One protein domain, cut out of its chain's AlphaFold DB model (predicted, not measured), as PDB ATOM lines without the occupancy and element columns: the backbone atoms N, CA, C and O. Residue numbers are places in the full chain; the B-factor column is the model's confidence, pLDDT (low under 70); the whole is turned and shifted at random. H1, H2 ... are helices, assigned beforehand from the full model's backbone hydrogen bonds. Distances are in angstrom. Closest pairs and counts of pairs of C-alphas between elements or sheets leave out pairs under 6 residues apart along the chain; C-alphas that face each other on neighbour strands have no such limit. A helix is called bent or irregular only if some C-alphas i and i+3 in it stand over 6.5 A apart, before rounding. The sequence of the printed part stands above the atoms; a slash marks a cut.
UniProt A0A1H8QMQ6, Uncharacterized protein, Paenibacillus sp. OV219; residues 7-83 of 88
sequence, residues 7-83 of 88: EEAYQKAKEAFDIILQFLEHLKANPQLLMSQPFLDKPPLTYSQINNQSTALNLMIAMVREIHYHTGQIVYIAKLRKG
ATOM      1  N   GLU A   7       2.027 -44.237  88.937       91.62
ATOM      2  CA  GLU A   7       0.628 -43.874  88.762       91.62
ATOM      3  C   GLU A   7      -0.080 -43.740  90.114       91.62
ATOM      4  O   GLU A   7      -0.775 -42.752  90.343       91.62
ATOM      5  N   GLU A   8       0.143 -44.675  91.043       93.06
ATOM      6  CA  GLU A   8      -0.422 -44.608  92.393       93.06
ATOM      7  C   GLU A   8       0.134 -43.409  93.174       93.06
ATOM      8  O   GLU A   8      -0.621 -42.672  93.807       93.06
ATOM      9  N   ALA A   9       1.448 -43.179  93.103       89.44
ATOM     10  CA  ALA A   9       2.085 -42.037  93.749       89.44
ATOM     11  C   ALA A   9       1.558 -40.705  93.193       89.44
ATOM     12  O   ALA A   9       1.260 -39.787  93.959       89.44
ATOM     13  N   TYR A  10       1.398 -40.613  91.871       90.38
ATOM     14  CA  TYR A  10       0.832 -39.442  91.209       90.38
ATOM     15  C   TYR A  10      -0.619 -39.193  91.634       90.38
ATOM     16  O   TYR A  10      -0.968 -38.068  91.990       90.38
ATOM     17  N   GLN A  11      -1.447 -40.239  91.658       94.62
ATOM     18  CA  GLN A  11      -2.853 -40.123  92.035       94.62
ATOM     19  C   GLN A  11      -3.016 -39.678  93.494       94.62
ATOM     20  O   GLN A  11      -3.756 -38.734  93.768       94.62
ATOM     21  N   LYS A  12      -2.253 -40.268  94.424       93.31
ATOM     22  CA  LYS A  12      -2.259 -39.852  95.836       93.31
ATOM     23  C   LYS A  12      -1.767 -38.422  96.026       93.31
ATOM     24  O   LYS A  12      -2.324 -37.691  96.840       93.31
ATOM     25  N   ALA A  13      -0.734 -38.013  95.286       90.12
ATOM     26  CA  ALA A  13      -0.259 -36.634  95.329       90.12
ATOM     27  C   ALA A  13      -1.359 -35.670  94.866       90.12
ATOM     28  O   ALA A  13      -1.632 -34.690  95.552       90.12
ATOM     29  N   LYS A  14      -2.031 -35.978  93.751       93.56
ATOM     30  CA  LYS A  14      -3.145 -35.176  93.234       93.56
ATOM     31  C   LYS A  14      -4.266 -35.027  94.267       93.56
ATOM     32  O   LYS A  14      -4.651 -33.907  94.576       93.56
ATOM     33  N   GLU A  15      -4.714 -36.133  94.859       96.31
ATOM     34  CA  GLU A  15      -5.755 -36.124  95.896       96.31
ATOM     35  C   GLU A  15      -5.348 -35.306  97.128       96.31
ATOM     36  O   GLU A  15      -6.146 -34.535  97.660       96.31
ATOM     37  N   ALA A  16      -4.091 -35.421  97.566       91.56
ATOM     38  CA  ALA A  16      -3.580 -34.624  98.675       91.56
ATOM     39  C   ALA A  16      -3.603 -33.118  98.358       91.56
ATOM     40  O   ALA A  16      -4.005 -32.320  99.207       91.56
ATOM     41  N   PHE A  17      -3.223 -32.721  97.138       91.75
ATOM     42  CA  PHE A  17      -3.298 -31.325  96.702       91.75
ATOM     43  C   PHE A  17      -4.742 -30.822  96.593       91.75
ATOM     44  O   PHE A  17      -5.008 -29.695  97.007       91.75
ATOM     45  N   ASP A  18      -5.684 -31.647  96.133       96.06
ATOM     46  CA  ASP A  18      -7.105 -31.280  96.091       96.06
ATOM     47  C   ASP A  18      -7.659 -30.998  97.501       96.06
ATOM     48  O   ASP A  18      -8.362 -30.008  97.712       96.06
ATOM     49  N   ILE A  19      -7.286 -31.812  98.496       94.38
ATOM     50  CA  ILE A  19      -7.656 -31.593  99.907       94.38
ATOM     51  C   ILE A  19      -7.029 -30.300 100.447       94.38
ATOM     52  O   ILE A  19      -7.700 -29.516 101.121       94.38
ATOM     53  N   ILE A  20      -5.753 -30.054 100.136       91.69
ATOM     54  CA  ILE A  20      -5.056 -28.820 100.518       91.69
ATOM     55  C   ILE A  20      -5.781 -27.597  99.950       91.69
ATOM     56  O   ILE A  20      -6.020 -26.640 100.685       91.69
ATOM     57  N   LEU A  21      -6.163 -27.620  98.670       93.81
ATOM     58  CA  LEU A  21      -6.875 -26.513  98.032       93.81
ATOM     59  C   LEU A  21      -8.220 -26.236  98.712       93.81
ATOM     60  O   LEU A  21      -8.521 -25.084  99.022       93.81
ATOM     61  N   GLN A  22      -8.995 -27.280  99.018       94.88
ATOM     62  CA  GLN A  22     -10.255 -27.136  99.757       94.88
ATOM     63  C   GLN A  22     -10.039 -26.506 101.139       94.88
ATOM     64  O   GLN A  22     -10.794 -25.624 101.551       94.88
ATOM     65  N   PHE A  23      -8.987 -26.920 101.846       91.94
ATOM     66  CA  PHE A  23      -8.643 -26.350 103.145       91.94
ATOM     67  C   PHE A  23      -8.220 -24.877 103.045       91.94
ATOM     68  O   PHE A  23      -8.636 -24.060 103.868       91.94
ATOM     69  N   LEU A  24      -7.445 -24.507 102.021       92.88
ATOM     70  CA  LEU A  24      -7.049 -23.117 101.782       92.88
ATOM     71  C   LEU A  24      -8.254 -22.219 101.475       92.88
ATOM     72  O   LEU A  24      -8.337 -21.117 102.019       92.88
ATOM     73  N   GLU A  25      -9.210 -22.684 100.668       96.44
ATOM     74  CA  GLU A  25     -10.456 -21.944 100.422       96.44
ATOM     75  C   GLU A  25     -11.291 -21.802 101.701       96.44
ATOM     76  O   GLU A  25     -11.823 -20.726 101.988       96.44
ATOM     77  N   HIS A  26     -11.342 -22.844 102.535       94.56
ATOM     78  CA  HIS A  26     -12.000 -22.768 103.837       94.56
ATOM     79  C   HIS A  26     -11.351 -21.724 104.762       94.56
ATOM     80  O   HIS A  26     -12.068 -20.930 105.375       94.56
ATOM     81  N   LEU A  27     -10.016 -21.680 104.834       94.50
ATOM     82  CA  LEU A  27      -9.279 -20.680 105.616       94.50
ATOM     83  C   LEU A  27      -9.467 -19.262 105.075       94.50
ATOM     84  O   LEU A  27      -9.618 -18.324 105.853       94.50
ATOM     85  N   LYS A  28      -9.498 -19.095 103.751       95.25
ATOM     86  CA  LYS A  28      -9.763 -17.805 103.107       95.25
ATOM     87  C   LYS A  28     -11.149 -17.270 103.466       95.25
ATOM     88  O   LYS A  28     -11.287 -16.080 103.734       95.25
ATOM     89  N   ALA A  29     -12.157 -18.142 103.506       97.75
ATOM     90  CA  ALA A  29     -13.503 -17.788 103.953       97.75
ATOM     91  C   ALA A  29     -13.598 -17.564 105.476       97.75
ATOM     92  O   ALA A  29     -14.522 -16.896 105.933       97.75
ATOM     93  N   ASN A  30     -12.651 -18.095 106.260       97.12
ATOM     94  CA  ASN A  30     -12.654 -18.057 107.725       97.12
ATOM     95  C   ASN A  30     -11.274 -17.669 108.304       97.12
ATOM     96  O   ASN A  30     -10.631 -18.496 108.963       97.12
ATOM     97  N   PRO A  31     -10.796 -16.424 108.107       95.25
ATOM     98  CA  PRO A  31      -9.432 -16.026 108.474       95.25
ATOM     99  C   PRO A  31      -9.096 -16.194 109.962       95.25
ATOM    100  O   PRO A  31      -7.941 -16.412 110.320       95.25
ATOM    101  N   GLN A  32     -10.094 -16.145 110.846       96.19
ATOM    102  CA  GLN A  32      -9.939 -16.393 112.282       96.19
ATOM    103  C   GLN A  32      -9.356 -17.781 112.595       96.19
ATOM    104  O   GLN A  32      -8.727 -17.970 113.635       96.19
ATOM    105  N   LEU A  33      -9.520 -18.750 111.687       96.25
ATOM    106  CA  LEU A  33      -8.982 -20.098 111.843       96.25
ATOM    107  C   LEU A  33      -7.467 -20.167 111.641       96.25
ATOM    108  O   LEU A  33      -6.873 -21.178 112.010       96.25
ATOM    109  N   LEU A  34      -6.812 -19.115 111.136       96.12
ATOM    110  CA  LEU A  34      -5.352 -19.080 110.981       96.12
ATOM    111  C   LEU A  34      -4.615 -19.371 112.294       96.12
ATOM    112  O   LEU A  34      -3.583 -20.036 112.276       96.12
ATOM    113  N   MET A  35      -5.170 -18.922 113.423       97.25
ATOM    114  CA  MET A  35      -4.601 -19.132 114.759       97.25
ATOM    115  C   MET A  35      -5.126 -20.393 115.459       97.25
ATOM    116  O   MET A  35      -4.725 -20.673 116.586       97.25
ATOM    117  N   SER A  36      -6.009 -21.166 114.817       96.62
ATOM    118  CA  SER A  36      -6.494 -22.434 115.373       96.62
ATOM    119  C   SER A  36      -5.376 -23.477 115.413       96.62
ATOM    120  O   SER A  36      -4.504 -23.482 114.545       96.62
ATOM    121  N   GLN A  37      -5.408 -24.363 116.411       95.69
ATOM    122  CA  GLN A  37      -4.433 -25.443 116.606       95.69
ATOM    123  C   GLN A  37      -5.100 -26.798 116.314       95.69
ATOM    124  O   GLN A  37      -5.546 -27.480 117.238       95.69
ATOM    125  N   PRO A  38      -5.211 -27.212 115.038       91.62
ATOM    126  CA  PRO A  38      -6.036 -28.360 114.641       91.62
ATOM    127  C   PRO A  38      -5.551 -29.710 115.195       91.62
ATOM    128  O   PRO A  38      -6.291 -30.693 115.165       91.62
ATOM    129  N   PHE A  39      -4.313 -29.774 115.690       93.06
ATOM    130  CA  PHE A  39      -3.675 -31.004 116.153       93.06
ATOM    131  C   PHE A  39      -3.420 -31.044 117.659       93.06
ATOM    132  O   PHE A  39      -2.738 -31.960 118.113       93.06
ATOM    133  N   LEU A  40      -3.959 -30.093 118.431       95.19
ATOM    134  CA  LEU A  40      -3.683 -29.981 119.866       95.19
ATOM    135  C   LEU A  40      -3.926 -31.310 120.604       95.19
ATOM    136  O   LEU A  40      -3.030 -31.806 121.287       95.19
ATOM    137  N   ASP A  41      -5.077 -31.934 120.340       95.62
ATOM    138  CA  ASP A  41      -5.537 -33.167 120.995       95.62
ATOM    139  C   ASP A  41      -5.233 -34.450 120.196       95.62
ATOM    140  O   ASP A  41      -5.838 -35.503 120.420       95.62
ATOM    141  N   LYS A  42      -4.338 -34.386 119.203       93.19
ATOM    142  CA  LYS A  42      -3.933 -35.553 118.402       93.19
ATOM    143  C   LYS A  42      -2.623 -36.153 118.922       93.19
ATOM    144  O   LYS A  42      -1.868 -35.477 119.611       93.19
ATOM    145  N   PRO A  43      -2.303 -37.419 118.607       93.94
ATOM    146  CA  PRO A  43      -0.974 -37.951 118.884       93.94
ATOM    147  C   PRO A  43       0.116 -37.078 118.240       93.94
ATOM    148  O   PRO A  43      -0.084 -36.605 117.117       93.94
ATOM    149  N   PRO A  44       1.256 -36.857 118.916       89.50
ATOM    150  CA  PRO A  44       2.321 -36.034 118.370       89.50
ATOM    151  C   PRO A  44       2.949 -36.669 117.134       89.50
ATOM    152  O   PRO A  44       3.177 -37.879 117.079       89.50
ATOM    153  N   LEU A  45       3.268 -35.830 116.150       84.00
ATOM    154  CA  LEU A  45       4.027 -36.252 114.980       84.00
ATOM    155  C   LEU A  45       5.488 -36.491 115.375       84.00
ATOM    156  O   LEU A  45       6.156 -35.599 115.902       84.00
ATOM    157  N   THR A  46       6.001 -37.685 115.092       84.38
ATOM    158  CA  THR A  46       7.432 -37.982 115.194       84.38
ATOM    159  C   THR A  46       8.144 -37.497 113.929       84.38
ATOM    160  O   THR A  46       7.609 -37.603 112.829       84.38
ATOM    161  N   TYR A  47       9.347 -36.932 114.076       83.50
ATOM    162  CA  TYR A  47      10.183 -36.465 112.952       83.50
ATOM    163  C   TYR A  47       9.537 -35.395 112.056       83.50
ATOM    164  O   TYR A  47       9.765 -35.358 110.849       83.50
ATOM    165  N   SER A  48       8.748 -34.501 112.651       84.06
ATOM    166  CA  SER A  48       8.102 -33.393 111.951       84.06
ATOM    167  C   SER A  48       8.666 -32.045 112.392       84.06
ATOM    168  O   SER A  48       9.032 -31.857 113.552       84.06
ATOM    169  N   GLN A  49       8.715 -31.085 111.467       84.00
ATOM    170  CA  GLN A  49       9.063 -29.694 111.777       84.00
ATOM    171  C   GLN A  49       7.913 -28.926 112.450       84.00
ATOM    172  O   GLN A  49       8.117 -27.825 112.953       84.00
ATOM    173  N   ILE A  50       6.711 -29.501 112.445       90.19
ATOM    174  CA  ILE A  50       5.514 -28.990 113.115       90.19
ATOM    175  C   ILE A  50       5.145 -29.920 114.276       90.19
ATOM    176  O   ILE A  50       5.351 -31.131 114.211       90.19
ATOM    177  N   ASN A  51       4.578 -29.356 115.337       92.75
ATOM    178  CA  ASN A  51       4.076 -30.089 116.503       92.75
ATOM    179  C   ASN A  51       2.591 -29.771 116.772       92.75
ATOM    180  O   ASN A  51       1.989 -28.960 116.070       92.75
ATOM    181  N   ASN A  52       2.006 -30.363 117.812       94.50
ATOM    182  CA  ASN A  52       0.591 -30.190 118.173       94.50
ATOM    183  C   ASN A  52       0.169 -28.745 118.456       94.50
ATOM    184  O   ASN A  52      -1.002 -28.411 118.308       94.50
ATOM    185  N   GLN A  53       1.108 -27.896 118.869       94.75
ATOM    186  CA  GLN A  53       0.842 -26.485 119.140       94.75
ATOM    187  C   GLN A  53       0.866 -25.636 117.863       94.75
ATOM    188  O   GLN A  53       0.562 -24.444 117.916       94.75
ATOM    189  N   SER A  54       1.225 -26.224 116.719       95.38
ATOM    190  CA  SER A  54       1.279 -25.515 115.443       95.38
ATOM    191  C   SER A  54      -0.109 -25.041 115.048       95.38
ATOM    192  O   SER A  54      -1.068 -25.814 115.003       95.38
ATOM    193  N   THR A  55      -0.192 -23.759 114.725       96.50
ATOM    194  CA  THR A  55      -1.411 -23.153 114.197       96.50
ATOM    195  C   THR A  55      -1.617 -23.512 112.728       96.50
ATOM    196  O   THR A  55      -0.660 -23.872 112.037       96.50
ATOM    197  N   ALA A  56      -2.835 -23.343 112.209       95.25
ATOM    198  CA  ALA A  56      -3.108 -23.471 110.777       95.25
ATOM    199  C   ALA A  56      -2.166 -22.600 109.918       95.25
ATOM    200  O   ALA A  56      -1.680 -23.053 108.882       95.25
ATOM    201  N   LEU A  57      -1.814 -21.397 110.388       95.31
ATOM    202  CA  LEU A  57      -0.820 -20.541 109.742       95.31
ATOM    203  C   LEU A  57       0.576 -21.184 109.701       95.31
ATOM    204  O   LEU A  57       1.239 -21.145 108.663       95.31
ATOM    205  N   ASN A  58       1.033 -21.803 110.795       95.25
ATOM    206  CA  ASN A  58       2.320 -22.507 110.797       95.25
ATOM    207  C   ASN A  58       2.334 -23.654 109.778       95.25
ATOM    208  O   ASN A  58       3.335 -23.836 109.084       95.25
ATOM    209  N   LEU A  59       1.220 -24.383 109.653       92.44
ATOM    210  CA  LEU A  59       1.065 -25.453 108.664       92.44
ATOM    211  C   LEU A  59       1.157 -24.913 107.230       92.44
ATOM    212  O   LEU A  59       1.875 -25.482 106.411       92.44
ATOM    213  N   MET A  60       0.494 -23.791 106.933       92.38
ATOM    214  CA  MET A  60       0.561 -23.146 105.615       92.38
ATOM    215  C   MET A  60       1.984 -22.709 105.257       92.38
ATOM    216  O   MET A  60       2.449 -22.963 104.146       92.38
ATOM    217  N   ILE A  61       2.695 -22.079 106.196       92.50
ATOM    218  CA  ILE A  61       4.082 -21.644 105.983       92.50
ATOM    219  C   ILE A  61       4.987 -22.852 105.723       92.50
ATOM    220  O   ILE A  61       5.803 -22.824 104.798       92.50
ATOM    221  N   ALA A  62       4.831 -23.924 106.508       91.12
ATOM    222  CA  ALA A  62       5.578 -25.159 106.302       91.12
ATOM    223  C   ALA A  62       5.320 -25.737 104.903       91.12
ATOM    224  O   ALA A  62       6.264 -26.047 104.182       91.12
ATOM    225  N   MET A  63       4.059 -25.789 104.475       89.81
ATOM    226  CA  MET A  63       3.676 -26.292 103.158       89.81
ATOM    227  C   MET A  63       4.308 -25.498 102.006       89.81
ATOM    228  O   MET A  63       4.847 -26.100 101.079       89.81
ATOM    229  N   VAL A  64       4.298 -24.161 102.066       89.69
ATOM    230  CA  VAL A  64       4.930 -23.311 101.036       89.69
ATOM    231  C   VAL A  64       6.422 -23.628 100.901       89.69
ATOM    232  O   VAL A  64       6.931 -23.755  99.785       89.69
ATOM    233  N   ARG A  65       7.120 -23.803 102.030       89.75
ATOM    234  CA  ARG A  65       8.543 -24.158 102.041       89.75
ATOM    235  C   ARG A  65       8.790 -25.543 101.434       89.75
ATOM    236  O   ARG A  65       9.668 -25.665 100.582       89.75
ATOM    237  N   GLU A  66       8.034 -26.561 101.847       89.06
ATOM    238  CA  GLU A  66       8.246 -27.941 101.378       89.06
ATOM    239  C   GLU A  66       7.945 -28.097  99.882       89.06
ATOM    240  O   GLU A  66       8.728 -28.712  99.155       89.06
ATOM    241  N   ILE A  67       6.861 -27.485  99.385       88.38
ATOM    242  CA  ILE A  67       6.524 -27.516  97.952       88.38
ATOM    243  C   ILE A  67       7.654 -26.894  97.132       88.38
ATOM    244  O   ILE A  67       8.093 -27.479  96.139       88.38
ATOM    245  N   HIS A  68       8.146 -25.724  97.544       88.25
ATOM    246  CA  HIS A  68       9.244 -25.062  96.849       88.25
ATOM    247  C   HIS A  68      10.514 -25.924  96.840       88.25
ATOM    248  O   HIS A  68      11.122 -26.123  95.783       88.25
ATOM    249  N   TYR A  69      10.883 -26.489  97.993       89.19
ATOM    250  CA  TYR A  69      12.075 -27.323  98.136       89.19
ATOM    251  C   TYR A  69      12.023 -28.569  97.236       89.19
ATOM    252  O   TYR A  69      12.936 -28.800  96.435       89.19
ATOM    253  N   HIS A  70      10.931 -29.335  97.289       89.06
ATOM    254  CA  HIS A  70      10.786 -30.551  96.487       89.06
ATOM    255  C   HIS A  70      10.621 -30.267  94.992       89.06
ATOM    256  O   HIS A  70      11.138 -31.025  94.169       89.06
ATOM    257  N   THR A  71       9.991 -29.150  94.615       89.81
ATOM    258  CA  THR A  71       9.925 -28.721  93.207       89.81
ATOM    259  C   THR A  71      11.329 -28.515  92.644       89.81
ATOM    260  O   THR A  71      11.640 -29.008  91.559       89.81
ATOM    261  N   GLY A  72      12.219 -27.867  93.405       90.62
ATOM    262  CA  GLY A  72      13.620 -27.702  93.018       90.62
ATOM    263  C   GLY A  72      14.331 -29.039  92.795       90.62
ATOM    264  O   GLY A  72      15.003 -29.217  91.778       90.62
ATOM    265  N   GLN A  73      14.133 -30.005  93.696       93.31
ATOM    266  CA  GLN A  73      14.705 -31.350  93.567       93.31
ATOM    267  C   GLN A  73      14.185 -32.084  92.323       93.31
ATOM    268  O   GLN A  73      14.978 -32.648  91.568       93.31
ATOM    269  N   ILE A  74      12.873 -32.044  92.071       90.12
ATOM    270  CA  ILE A  74      12.249 -32.677  90.902       90.12
ATOM    271  C   ILE A  74      12.806 -32.076  89.610       90.12
ATOM    272  O   ILE A  74      13.239 -32.815  88.723       90.12
ATOM    273  N   VAL A  75      12.852 -30.744  89.515       90.69
ATOM    274  CA  VAL A  75      13.394 -30.035  88.347       90.69
ATOM    275  C   VAL A  75      14.869 -30.368  88.143       90.69
ATOM    276  O   VAL A  75      15.294 -30.610  87.013       90.69
ATOM    277  N   TYR A  76      15.657 -30.422  89.216       92.94
ATOM    278  CA  TYR A  76      17.070 -30.786  89.143       92.94
ATOM    279  C   TYR A  76      17.271 -32.209  88.603       92.94
ATOM    280  O   TYR A  76      18.020 -32.407  87.645       92.94
ATOM    281  N   ILE A  77      16.547 -33.193  89.143       92.19
ATOM    282  CA  ILE A  77      16.594 -34.585  88.672       92.19
ATOM    283  C   ILE A  77      16.145 -34.682  87.210       92.19
ATOM    284  O   ILE A  77      16.754 -35.402  86.416       92.19
ATOM    285  N   ALA A  78      15.098 -33.948  86.830       90.81
ATOM    286  CA  ALA A  78      14.620 -33.912  85.456       90.81
ATOM    287  C   ALA A  78      15.678 -33.335  84.502       90.81
ATOM    288  O   ALA A  78      15.901 -33.923  83.445       90.81
ATOM    289  N   LYS A  79      16.396 -32.272  84.895       91.94
ATOM    290  CA  LYS A  79      17.511 -31.719  84.109       91.94
ATOM    291  C   LYS A  79      18.647 -32.721  83.934       91.94
ATOM    292  O   LYS A  79      19.138 -32.894  82.825       91.94
ATOM    293  N   LEU A  80      19.029 -33.425  85.003       94.00
ATOM    294  CA  LEU A  80      20.066 -34.460  84.931       94.00
ATOM    295  C   LEU A  80      19.689 -35.609  83.985       94.00
ATOM    296  O   LEU A  80      20.563 -36.181  83.342       94.00
ATOM    297  N   ARG A  81      18.399 -35.957  83.897       91.50
ATOM    298  CA  ARG A  81      17.921 -37.088  83.083       91.50
ATOM    299  C   ARG A  81      17.571 -36.725  81.642       91.50
ATOM    300  O   ARG A  81      17.748 -37.558  80.763       91.50
ATOM    301  N   LYS A  82      17.013 -35.535  81.408       90.75
ATOM    302  CA  LYS A  82      16.458 -35.117  80.107       90.75
ATOM    303  C   LYS A  82      17.198 -33.935  79.471       90.75
ATOM    304  O   LYS A  82      16.887 -33.575  78.342       90.75
ATOM    305  N   GLY A  83      18.169 -33.334  80.159       87.75
ATOM    306  CA  GLY A  83      18.867 -32.140  79.690       87.75
ATOM    307  C   GLY A  83      18.035 -30.871  79.885       87.75
ATOM    308  O   GLY A  83      17.519 -30.608  80.972       87.75
TER     309      GLY A  83
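Overview. This is residues 7 to 83 of the 88 residues of an uncharacterized protein of Paenibacillus sp. OV219 (UniProt A0A1H8QMQ6). Two long helices, H1 and H3, make a loose V: the chain runs along H1 to the closed end, turns there through the short helix H2 and a long loop, and runs back along H3. The free arms are residues 7 to 19 of H1 and residues 64 to 83, mostly H3, while the loop of residues 36 to 55 bulges out by the closed end. The printed part has 77 residues with three named helices, in the order H1, H2, H3, and no named strand; its class is all helix. The whole is loose, with a radius of gyration of the C-alphas of 15.4 A, and elongated, spanning 46 by 29 by 22 A.

Arrangement. H1, residues 7 to 29, is close to but not clearly touching H2, residues 31 to 35; their closest C-alphas, those of Leu 27 and Leu 33, are 6.3 A apart. H2 touches H3, residues 56 to 82, which meets it with residues 56 to 57 alone; the closest C-alphas, those of Leu 34 and Leu 57, are 4.9 A apart. H1 and H3 are near each other, with 7 pairs of C-alphas within 10 A but no pair within 8 A. Every O i to N i+4 pair is within hydrogen-bond range in H1 and H3; in H2 it is 0 of 1, beside 1 of 2 O i to N i+3 pairs.

Along the chain. H1 begins at C-alpha 7, (0.628, -43.874, 88.762), and is 33.3 A long from first to last C-alpha. H2 is 8.5 A long and neither bent nor irregular, but only just: C-alphas 32 and 35 are 6.5 A apart. H3, 38.2 A long, begins at C-alpha 56, (-3.108, -23.471, 110.777), and ends at C-alpha 82, (16.458, -35.117, 80.107).

Size, cuts and confidence. The two C-alphas farthest apart, those of Asp 41 and Gly 83, are 48.0 A apart. The printed part has no cut. The link from H1 to H2 is tight, and that from H2 to H3 is long, with 20 residues. The mean pLDDT of the printed part is 92.3, and no printed residue is under 70.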